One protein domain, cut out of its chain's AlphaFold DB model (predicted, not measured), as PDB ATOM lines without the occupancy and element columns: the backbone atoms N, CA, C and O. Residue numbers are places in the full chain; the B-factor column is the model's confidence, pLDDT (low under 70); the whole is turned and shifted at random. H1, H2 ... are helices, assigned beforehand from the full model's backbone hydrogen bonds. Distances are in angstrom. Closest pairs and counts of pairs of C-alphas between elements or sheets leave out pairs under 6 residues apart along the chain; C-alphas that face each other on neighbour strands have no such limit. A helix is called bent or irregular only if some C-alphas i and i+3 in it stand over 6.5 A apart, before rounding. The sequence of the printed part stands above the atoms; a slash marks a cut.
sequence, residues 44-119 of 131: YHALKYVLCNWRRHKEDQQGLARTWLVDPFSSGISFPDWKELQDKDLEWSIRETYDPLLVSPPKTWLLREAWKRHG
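What this domain is: This is residues 44 to 119 of the 131 residues of an uncharacterized protein of Deltaproteobacteria bacterium (UniProt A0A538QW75). What does the model look like? One longer helix, H1, forms one side of a body made mostly of loops, with the small helices H4 and H5 by its first end, H2 beyond its other end and H3 near the middle of the whole. Residues 79 to 108, a long stretch with no named element, wander over the side away from H1 and lead to H4. What are the parts and the size? The printed part has 76 residues, with five named helices in the order H1 H2 H3 H4 H5 and no named strand; the class is all helix, though only 31 residues are in named elements. It is compact, with a radius of gyration of the C-alphas of 13.1 A and spans of 37 by 26 by 25 A.

Where its parts are: Where is the longest helix? H1, residues 44 to 56, runs 16.4 A from C-alpha 44 at (-30.466, 33.883, 18.012) to C-alpha 56 at (-39.369, 21.494, 11.961). It is irregular: C-alphas 51 and 54 are 7.8 A apart. Where are the short helices? H2 is residues 63 to 67, 8.2 A long, and H3 is residues 75 to 78, 5.8 A long. H4 is residues 109 to 112, 5.1 A long, and H5 is residues 114 to 118, 8.4 A long, ending at C-alpha 118 at (-33.161, 39.762, 18.473). H2 and H5 are neither bent nor irregular, but only just: C-alphas 63 and 66 are 6.0 A apart, as are C-alphas 114 and 117.

How they stand to each other: What touches H1? H1 only just touches H5, with residue 44 alone and 3 pairs of C-alphas within 8 A; the closest C-alphas, of Tyr 44 and Trp 115, are 4.7 A apart. H3 is close to H1 but not clearly touching; their closest C-alphas, of Leu 51 and Gly 76, are 5.6 A apart. How do the others stand? H4 and H5 meet only through their tight link, and H1 and H4 are only just apart, at 8.3 A. H2 is apart from H1, H3, H4 and H5. What do the backbones show? O i to N i+4 pairs are within hydrogen-bond range in 6 of 9 cases in H1, 0 of 1 in H2 and 0 of 1 in H5, while H3 and H4 are too short for such a pair. O i to N i+3 pairs are within range in 1 of 2 cases in H2 and 2 of 2 in H5.

The domain as a whole: How far does it reach? The two C-alphas farthest apart, of Gly 63 and Trp 109, are 37.7 A apart, while the first and last printed C-alphas, of Tyr 44 and Gly 119, are 7.9 A apart. Is it continuous? The printed part has no cut, and the link from H3 to H4, 30 residues, is long. Where is confidence low? The mean pLDDT of the printed part is 89.2, and residues 89 to 91 are under 70.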
ATOM      1  N   TYR A  44     -29.013  34.002  17.824       97.19
ATOM      2  CA  TYR A  44     -30.466  33.883  18.012       97.19
ATOM      3  C   TYR A  44     -31.077  32.805  17.108       97.19
ATOM      4  O   TYR A  44     -31.765  31.901  17.582       97.19
ATOM      5  N   HIS A  45     -30.792  32.859  15.802       95.75
ATOM      6  CA  HIS A  45     -31.323  31.875  14.859       95.75
ATOM      7  C   HIS A  45     -30.775  30.467  15.100       95.75
ATOM      8  O   HIS A  45     -31.536  29.512  14.983       95.75
ATOM      9  N   ALA A  46     -29.499  30.328  15.468       95.62
ATOM     10  CA  ALA A  46     -28.885  29.041  15.770       95.62
ATOM     11  C   ALA A  46     -29.473  28.410  17.039       95.62
ATOM     12  O   ALA A  46     -29.827  27.236  17.010       95.62
ATOM     13  N   LEU A  47     -29.648  29.182  18.121       95.75
ATOM     14  CA  LEU A  47     -30.306  28.711  19.346       95.75
ATOM     15  C   LEU A  47     -31.737  28.256  19.056       95.75
ATOM     16  O   LEU A  47     -32.093  27.120  19.355       95.75
ATOM     17  N   LYS A  48     -32.530  29.102  18.387       96.25
ATOM     18  CA  LYS A  48     -33.895  28.764  17.961       96.25
ATOM     19  C   LYS A  48     -33.923  27.505  17.095       96.25
ATOM     20  O   LYS A  48     -34.796  26.663  17.265       96.25
ATOM     21  N   TYR A  49     -32.977  27.371  16.166       95.19
ATOM     22  CA  TYR A  49     -32.870  26.193  15.316       95.19
ATOM     23  C   TYR A  49     -32.592  24.940  16.142       95.19
ATOM     24  O   TYR A  49     -33.364  23.999  16.054       95.19
ATOM     25  N   VAL A  50     -31.539  24.936  16.963       94.06
ATOM     26  CA  VAL A  50     -31.128  23.772  17.763       94.06
ATOM     27  C   VAL A  50     -32.233  23.341  18.727       94.06
ATOM     28  O   VAL A  50     -32.560  22.162  18.777       94.06
ATOM     29  N   LEU A  51     -32.842  24.287  19.445       94.88
ATOM     30  CA  LEU A  51     -33.847  23.993  20.469       94.88
ATOM     31  C   LEU A  51     -35.216  23.595  19.892       94.88
ATOM     32  O   LEU A  51     -35.985  22.896  20.548       94.88
ATOM     33  N   CYS A  52     -35.544  24.042  18.676       96.00
ATOM     34  CA  CYS A  52     -36.852  23.800  18.060       96.00
ATOM     35  C   CYS A  52     -36.779  22.963  16.770       96.00
ATOM     36  O   CYS A  52     -37.774  22.870  16.046       96.00
ATOM     37  N   ASN A  53     -35.640  22.324  16.473       95.25
ATOM     38  CA  ASN A  53     -35.467  21.538  15.246       95.25
ATOM     39  C   ASN A  53     -36.469  20.378  15.160       95.25
ATOM     40  O   ASN A  53     -37.026  20.122  14.096       95.25
ATOM     41  N   TRP A  54     -36.765  19.727  16.285       94.75
ATOM     42  CA  TRP A  54     -37.747  18.641  16.356       94.75
ATOM     43  C   TRP A  54     -39.131  19.048  15.810       94.75
ATOM     44  O   TRP A  54     -39.766  18.270  15.099       94.75
ATOM     45  N   ARG A  55     -39.557  20.310  16.005       94.50
ATOM     46  CA  ARG A  55     -40.811  20.844  15.439       94.50
ATOM     47  C   ARG A  55     -40.754  21.035  13.938       94.50
ATOM     48  O   ARG A  55     -41.739  20.800  13.240       94.50
ATOM     49  N   ARG A  56     -39.595  21.443  13.412       93.75
ATOM     50  CA  ARG A  56     -39.369  21.494  11.961       93.75
ATOM     51  C   ARG A  56     -39.570  20.106  11.342       93.75
ATOM     52  O   ARG A  56     -40.136  20.006  10.256       93.75
ATOM     53  N   HIS A  57     -39.141  19.060  12.045       93.75
ATOM     54  CA  HIS A  57     -39.273  17.666  11.620       93.75
ATOM     55  C   HIS A  57     -40.581  16.989  12.061       93.75
ATOM     56  O   HIS A  57     -40.798  15.828  11.722       93.75
ATOM     57  N   LYS A  58     -41.491  17.720  12.723       94.06
ATOM     58  CA  LYS A  58     -42.790  17.224  13.216       94.06
ATOM     59  C   LYS A  58     -42.670  16.052  14.200       94.06
ATOM     60  O   LYS A  58     -43.589  15.240  14.322       94.06
ATOM     61  N   GLU A  59     -41.535  15.932  14.879       93.56
ATOM     62  CA  GLU A  59     -41.303  14.886  15.882       93.56
ATOM     63  C   GLU A  59     -42.156  15.133  17.133       93.56
ATOM     64  O   GLU A  59     -42.671  14.200  17.744       93.56
ATOM     65  N   ASP A  60     -42.438  16.402  17.419       94.00
ATOM     66  CA  ASP A  60     -43.391  16.876  18.423       94.00
ATOM     67  C   ASP A  60     -44.849  16.468  18.145       94.00
ATOM     68  O   ASP A  60     -45.726  16.743  18.956       94.00
ATOM     69  N   GLN A  61     -45.153  15.854  17.002       93.25
ATOM     70  CA  GLN A  61     -46.517  15.464  16.627       93.25
ATOM     71  C   GLN A  61     -46.765  13.960  16.776       93.25
ATOM     72  O   GLN A  61     -47.886  13.497  16.550       93.25
ATOM     73  N   GLN A  62     -45.746  13.190  17.165       87.94
ATOM     74  CA  GLN A  62     -45.767  11.730  17.118       87.94
ATOM     75  C   GLN A  62     -45.572  11.103  18.503       87.94
ATOM     76  O   GLN A  62     -44.828  11.609  19.342       87.94
ATOM     77  N   GLY A  63     -46.244   9.972  18.737       87.94
ATOM     78  CA  GLY A  63     -46.062   9.137  19.928       87.94
ATOM     79  C   GLY A  63     -46.109   9.904  21.255       87.94
ATOM     80  O   GLY A  63     -46.928  10.803  21.454       87.94
ATOM     81  N   LEU A  64     -45.205   9.539  22.169       84.88
ATOM     82  CA  LEU A  64     -45.081  10.188  23.473       84.88
ATOM     83  C   LEU A  64     -44.620  11.647  23.350       84.88
ATOM     84  O   LEU A  64     -45.046  12.471  24.154       84.88
ATOM     85  N   ALA A  65     -43.810  11.990  22.341       85.44
ATOM     86  CA  ALA A  65     -43.260  13.334  22.140       85.44
ATOM     87  C   ALA A  65     -44.353  14.410  21.999       85.44
ATOM     88  O   ALA A  65     -44.172  15.524  22.480       85.44
ATOM     89  N   ARG A  66     -45.545  14.055  21.494       89.56
ATOM     90  CA  ARG A  66     -46.713  14.958  21.411       89.56
ATOM     91  C   ARG A  66     -47.203  15.505  22.748       89.56
ATOM     92  O   ARG A  66     -47.916  16.501  22.800       89.56
ATOM     93  N   THR A  67     -46.840  14.842  23.837       88.38
ATOM     94  CA  THR A  67     -47.198  15.260  25.196       88.38
ATOM     95  C   THR A  67     -46.134  16.160  25.838       88.38
ATOM     96  O   THR A  67     -46.282  16.543  26.996       88.38
ATOM     97  N   TRP A  68     -45.065  16.497  25.110       89.12
ATOM     98  CA  TRP A  68     -43.985  17.370  25.561       89.12
ATOM     99  C   TRP A  68     -44.059  18.736  24.872       89.12
ATOM    100  O   TRP A  68     -44.371  18.848  23.687       89.12
ATOM    101  N   LEU A  69     -43.749  19.797  25.618       91.12
ATOM    102  CA  LEU A  69     -43.655  21.150  25.062       91.12
ATOM    103  C   LEU A  69     -42.242  21.473  24.554       91.12
ATOM    104  O   LEU A  69     -42.097  22.251  23.611       91.12
ATOM    105  N   VAL A  70     -41.227  20.848  25.146       91.88
ATOM    106  CA  VAL A  70     -39.806  20.984  24.805       91.88
ATOM    107  C   VAL A  70     -39.252  19.606  24.458       91.88
ATOM    108  O   VAL A  70     -39.706  18.613  25.024       91.88
ATOM    109  N   ASP A  71     -38.297  19.551  23.530       90.94
ATOM    110  CA  ASP A  71     -37.683  18.302  23.080       90.94
ATOM    111  C   ASP A  71     -36.920  17.616  24.230       90.94
ATOM    112  O   ASP A  71     -35.917  18.182  24.691       90.94
ATOM    113  N   PRO A  72     -37.344  16.414  24.679       87.94
ATOM    114  CA  PRO A  72     -36.660  15.686  25.745       87.94
ATOM    115  C   PRO A  72     -35.235  15.260  25.353       87.94
ATOM    116  O   PRO A  72     -34.395  15.064  26.229       87.94
ATOM    117  N   PHE A  73     -34.921  15.157  24.059       87.88
ATOM    118  CA  PHE A  73     -33.598  14.766  23.565       87.88
ATOM    119  C   PHE A  73     -32.679  15.962  23.277       87.88
ATOM    120  O   PHE A  73     -31.633  15.815  22.640       87.88
ATOM    121  N   SER A  74     -33.038  17.145  23.780       90.19
ATOM    122  CA  SER A  74     -32.252  18.370  23.660       90.19
ATOM    123  C   SER A  74     -31.943  18.982  25.026       90.19
ATOM    124  O   SER A  74     -32.622  18.728  26.018       90.19
ATOM    125  N   SER A  75     -30.979  19.904  25.063       91.06
ATOM    126  CA  SER A  75     -30.718  20.754  26.233       91.06
ATOM    127  C   SER A  75     -31.821  21.787  26.510       91.06
ATOM    128  O   SER A  75     -31.637  22.667  27.349       91.06
ATOM    129  N   GLY A  76     -32.944  21.750  25.786       91.44
ATOM    130  CA  GLY A  76     -34.004  22.744  25.896       91.44
ATOM    131  C   GLY A  76     -34.670  22.778  27.263       91.44
ATOM    132  O   GLY A  76     -35.097  23.847  27.687       91.44
ATOM    133  N   ILE A  77     -34.723  21.659  27.986       89.81
ATOM    134  CA  ILE A  77     -35.343  21.636  29.317       89.81
ATOM    135  C   ILE A  77     -34.579  22.493  30.337       89.81
ATOM    136  O   ILE A  77     -35.178  23.039  31.252       89.81
ATOM    137  N   SER A  78     -33.274  22.675  30.140       88.75
ATOM    138  CA  SER A  78     -32.419  23.511  30.989       88.75
ATOM    139  C   SER A  78     -32.168  24.899  30.393       88.75
ATOM    140  O   SER A  78     -31.338  25.646  30.907       88.75
ATOM    141  N   PHE A  79     -32.822  25.248  29.280       91.25
ATOM    142  CA  PHE A  79     -32.689  26.573  28.682       91.25
ATOM    143  C   PHE A  79     -33.555  27.577  29.461       91.25
ATOM    144  O   PHE A  79     -34.773  27.420  29.478       91.25
ATOM    145  N   PRO A  80     -32.968  28.604  30.102       87.81
ATOM    146  CA  PRO A  80     -33.713  29.463  31.023       87.81
ATOM    147  C   PRO A  80     -34.538  30.539  30.307       87.81
ATOM    148  O   PRO A  80     -35.585  30.949  30.791       87.81
ATOM    149  N   ASP A  81     -34.100  30.992  29.130       92.19
ATOM    150  CA  ASP A  81     -34.662  32.169  28.458       92.19
ATOM    151  C   ASP A  81     -35.842  31.837  27.515       92.19
ATOM    152  O   ASP A  81     -36.049  32.499  26.489       92.19
ATOM    153  N   TRP A  82     -36.620  30.793  27.822       94.38
ATOM    154  CA  TRP A  82     -37.851  30.499  27.084       94.38
ATOM    155  C   TRP A  82     -38.896  31.585  27.314       94.38
ATOM    156  O   TRP A  82     -39.171  31.964  28.449       94.38
ATOM    157  N   LYS A  83     -39.579  32.000  26.243       94.75
ATOM    158  CA  LYS A  83     -40.714  32.929  26.314       94.75
ATOM    159  C   LYS A  83     -41.781  32.454  27.306       94.75
ATOM    160  O   LYS A  83     -42.347  33.256  28.032       94.75
ATOM    161  N   GLU A  84     -42.062  31.156  27.332       91.81
ATOM    162  CA  GLU A  84     -43.059  30.542  28.211       91.81
ATOM    163  C   GLU A  84     -42.700  30.564  29.708       91.81
ATOM    164  O   GLU A  84     -43.582  30.295  30.529       91.81
ATOM    165  N   LEU A  85     -41.441  30.858  30.049       89.44
ATOM    166  CA  LEU A  85     -40.940  30.929  31.423       89.44
ATOM    167  C   LEU A  85     -40.718  32.369  31.913       89.44
ATOM    168  O   LEU A  85     -40.505  32.559  33.101       89.44
ATOM    169  N   GLN A  86     -40.801  33.387  31.045       83.25
ATOM    170  CA  GLN A  86     -40.462  34.778  31.401       83.25
ATOM    171  C   GLN A  86     -41.297  35.361  32.554       83.25
ATOM    172  O   GLN A  86     -40.802  36.226  33.268       83.25
ATOM    173  N   ASP A  87     -42.515  34.856  32.760       73.88
ATOM    174  CA  ASP A  87     -43.436  35.300  33.817       73.88
ATOM    175  C   ASP A  87     -43.639  34.234  34.910       73.88
ATOM    176  O   ASP A  87     -44.652  34.233  35.612       73.88
ATOM    177  N   LYS A  88     -42.730  33.257  35.010       72.81
ATOM    178  CA  LYS A  88     -42.849  32.135  35.944       72.81
ATOM    179  C   LYS A  88     -41.562  31.955  36.736       72.81
ATOM    180  O   LYS A  88     -40.512  31.729  36.151       72.81
ATOM    181  N   ASP A  89     -41.679  31.877  38.058       61.12
ATOM    182  CA  ASP A  89     -40.591  31.443  38.955       61.12
ATOM    183  C   ASP A  89     -40.325  29.922  38.873       61.12
ATOM    184  O   ASP A  89     -39.821  29.312  39.814       61.12
ATOM    185  N   LEU A  90     -40.729  29.269  37.779       61.50
ATOM    186  CA  LEU A  90     -40.784  27.815  37.662       61.50
ATOM    187  C   LEU A  90     -39.984  27.325  36.462       61.50
ATOM    188  O   LEU A  90     -40.097  27.852  35.358       61.50
ATOM    189  N   GLU A  91     -39.246  26.244  36.684       67.81
ATOM    190  CA  GLU A  91     -38.682  25.409  35.630       67.81
ATOM    191  C   GLU A  91     -39.783  24.561  34.970       67.81
ATOM    192  O   GLU A  91     -40.914  24.443  35.459       67.81
ATOM    193  N   TRP A  92     -39.469  23.949  33.828       76.31
ATOM    194  CA  TRP A  92     -40.374  22.987  33.208       76.31
ATOM    195  C   TRP A  92     -40.678  21.832  34.163       76.31
ATOM    196  O   TRP A  92     -39.781  21.315  34.820       76.31
ATOM    197  N   SER A  93     -41.927  21.362  34.191       71.69
ATOM    198  CA  SER A  93     -42.264  20.133  34.911       71.69
ATOM    199  C   SER A  93     -41.558  18.944  34.258       71.69
ATOM    200  O   SER A  93     -41.941  18.489  33.176       71.69
ATOM    201  N   ILE A  94     -40.505  18.462  34.914       75.31
ATOM    202  CA  ILE A  94     -39.741  17.291  34.499       75.31
ATOM    203  C   ILE A  94     -40.541  16.039  34.873       75.31
ATOM    204  O   ILE A  94     -41.079  15.941  35.975       75.31
ATOM    205  N   ARG A  95     -40.658  15.077  33.953       80.31
ATOM    206  CA  ARG A  95     -41.282  13.784  34.273       80.31
ATOM    207  C   ARG A  95     -40.348  12.963  35.145       80.31
ATOM    208  O   ARG A  95     -39.154  12.959  34.892       80.31
ATOM    209  N   GLU A  96     -40.898  12.175  36.062       81.00
ATOM    210  CA  GLU A  96     -40.105  11.265  36.908       81.00
ATOM    211  C   GLU A  96     -39.221  10.306  36.098       81.00
ATOM    212  O   GLU A  96     -38.135   9.939  36.528       81.00
ATOM    213  N   THR A  97     -39.666   9.917  34.901       82.50
ATOM    214  CA  THR A  97     -38.926   9.023  34.002       82.50
ATOM    215  C   THR A  97     -37.882   9.729  33.136       82.50
ATOM    216  O   THR A  97     -37.222   9.075  32.329       82.50
ATOM    217  N   TYR A  98     -37.758  11.052  33.240       83.88
ATOM    218  CA  TYR A  98     -36.781  11.815  32.480       83.88
ATOM    219  C   TYR A  98     -35.437  11.821  33.195       83.88
ATOM    220  O   TYR A  98     -35.340  12.288  34.325       83.88
ATOM    221  N   ASP A  99     -34.404  11.360  32.499       83.62
ATOM    222  CA  ASP A  99     -33.020  11.497  32.937       83.62
ATOM    223  C   ASP A  99     -32.442  12.816  32.388       83.62
ATOM    224  O   ASP A  99     -32.310  12.952  31.163       83.62
ATOM    225  N   PRO A 100     -32.152  13.822  33.238       79.38
ATOM    226  CA  PRO A 100     -31.695  15.120  32.769       79.38
ATOM    227  C   PRO A 100     -30.341  15.054  32.071       79.38
ATOM    228  O   PRO A 100     -29.349  14.555  32.603       79.38
ATOM    229  N   LEU A 101     -30.272  15.655  30.884       82.75
ATOM    230  CA  LEU A 101     -29.010  15.822  30.175       82.75
ATOM    231  C   LEU A 101     -28.071  16.741  30.971       82.75
ATOM    232  O   LEU A 101     -28.415  17.880  31.288       82.75
ATOM    233  N   LEU A 102     -26.847  16.276  31.232       84.69
ATOM    234  CA  LEU A 102     -25.797  17.112  31.811       84.69
ATOM    235  C   LEU A 102     -25.393  18.200  30.808       84.69
ATOM    236  O   LEU A 102     -24.788  17.919  29.772       84.69
ATOM    237  N   VAL A 103     -25.708  19.454  31.130       88.31
ATOM    238  CA  VAL A 103     -25.390  20.621  30.299       88.31
ATOM    239  C   VAL A 103     -24.406  21.552  31.001       88.31
ATOM    240  O   VAL A 103     -24.382  21.665  32.225       88.31
ATOM    241  N   SER A 104     -23.585  22.249  30.215       91.06
ATOM    242  CA  SER A 104     -22.734  23.333  30.714       91.06
ATOM    243  C   SER A 104     -23.363  24.680  30.355       91.06
ATOM    244  O   SER A 104     -23.810  24.839  29.215       91.06
ATOM    245  N   PRO A 105     -23.386  25.665  31.273       89.88
ATOM    246  CA  PRO A 105     -23.922  26.981  30.962       89.88
ATOM    247  C   PRO A 105     -23.100  27.676  29.862       89.88
ATOM    248  O   PRO A 105     -21.885  27.460  29.749       89.88
ATOM    249  N   PRO A 106     -23.732  28.545  29.050       92.56
ATOM    250  CA  PRO A 106     -23.034  29.273  28.001       92.56
ATOM    251  C   PRO A 106     -21.965  30.196  28.597       92.56
ATOM    252  O   PRO A 106     -22.220  30.953  29.530       92.56
ATOM    253  N   LYS A 107     -20.754  30.164  28.029       94.25
ATOM    254  CA  LYS A 107     -19.607  30.957  28.522       94.25
ATOM    255  C   LYS A 107     -19.336  32.219  27.708       94.25
ATOM    256  O   LYS A 107     -18.682  33.136  28.194       94.25
ATOM    257  N   THR A 108     -19.819  32.278  26.470       95.56
ATOM    258  CA  THR A 108     -19.545  33.397  25.564       95.56
ATOM    259  C   THR A 108     -20.603  34.482  25.702       95.56
ATOM    260  O   THR A 108     -21.780  34.199  25.912       95.56
ATOM    261  N   TRP A 109     -20.201  35.739  25.514       96.75
ATOM    262  CA  TRP A 109     -21.133  36.870  25.485       96.75
ATOM    263  C   TRP A 109     -22.253  36.686  24.444       96.75
ATOM    264  O   TRP A 109     -23.407  37.020  24.716       96.75
ATOM    265  N   LEU A 110     -21.935  36.084  23.286       96.62
ATOM    266  CA  LEU A 110     -22.907  35.800  22.227       96.62
ATOM    267  C   LEU A 110     -24.057  34.904  22.691       96.62
ATOM    268  O   LEU A 110     -25.196  35.208  22.354       96.62
ATOM    269  N   LEU A 111     -23.763  33.832  23.438       94.50
ATOM    270  CA  LEU A 111     -24.756  32.851  23.895       94.50
ATOM    271  C   LEU A 111     -25.374  33.198  25.254       94.50
ATOM    272  O   LEU A 111     -26.450  32.701  25.567       94.50
ATOM    273  N   ARG A 112     -24.718  34.050  26.049       95.38
ATOM    274  CA  ARG A 112     -25.269  34.540  27.317       95.38
ATOM    275  C   ARG A 112     -26.272  35.665  27.109       95.38
ATOM    276  O   ARG A 112     -27.389  35.569  27.593       95.38
ATOM    277  N   GLU A 113     -25.885  36.705  26.368       96.19
ATOM    278  CA  GLU A 113     -26.641  37.965  26.353       96.19
ATOM    279  C   GLU A 113     -26.926  38.497  24.953       96.19
ATOM    280  O   GLU A 113     -28.026  38.971  24.679       96.19
ATOM    281  N   ALA A 114     -25.946  38.461  24.045       97.69
ATOM    282  CA  ALA A 114     -26.043  39.259  22.826       97.69
ATOM    283  C   ALA A 114     -27.236  38.848  21.949       97.69
ATOM    284  O   ALA A 114     -27.918  39.712  21.393       97.69
ATOM    285  N   TRP A 115     -27.507  37.543  21.849       97.69
ATOM    286  CA  TRP A 115     -28.610  37.001  21.055       97.69
ATOM    287  C   TRP A 115     -29.983  37.557  21.465       97.69
ATOM    288  O   TRP A 115     -30.842  37.732  20.599       97.69
ATOM    289  N   LYS A 116     -30.173  37.904  22.747       96.69
ATOM    290  CA  LYS A 116     -31.450  38.382  23.309       96.69
ATOM    291  C   LYS A 116     -31.934  39.678  22.655       96.69
ATOM    292  O   LYS A 116     -33.131  39.938  22.593       96.69
ATOM    293  N   ARG A 117     -31.017  40.454  22.060       97.31
ATOM    294  CA  ARG A 117     -31.320  41.669  21.277       97.31
ATOM    295  C   ARG A 117     -32.215  41.410  20.058       97.31
ATOM    296  O   ARG A 117     -32.744  42.357  19.489       97.31
ATOM    297  N   HIS A 118     -32.363  40.154  19.636       96.56
ATOM    298  CA  HIS A 118     -33.161  39.762  18.473       96.56
ATOM    299  C   HIS A 118     -34.528  39.154  18.824       96.56
ATOM    300  O   HIS A 118     -35.253  38.750  17.916       96.56
ATOM    301  N   GLY A 119     -34.903  39.144  20.108       94.12
ATOM    302  CA  GLY A 119     -36.217  38.719  20.589       94.12
ATOM    303  C   GLY A 119     -36.168  37.484  21.485       94.12
ATOM    304  O   GLY A 119     -35.102  36.945  21.781       94.12
TER     305      GLY A 119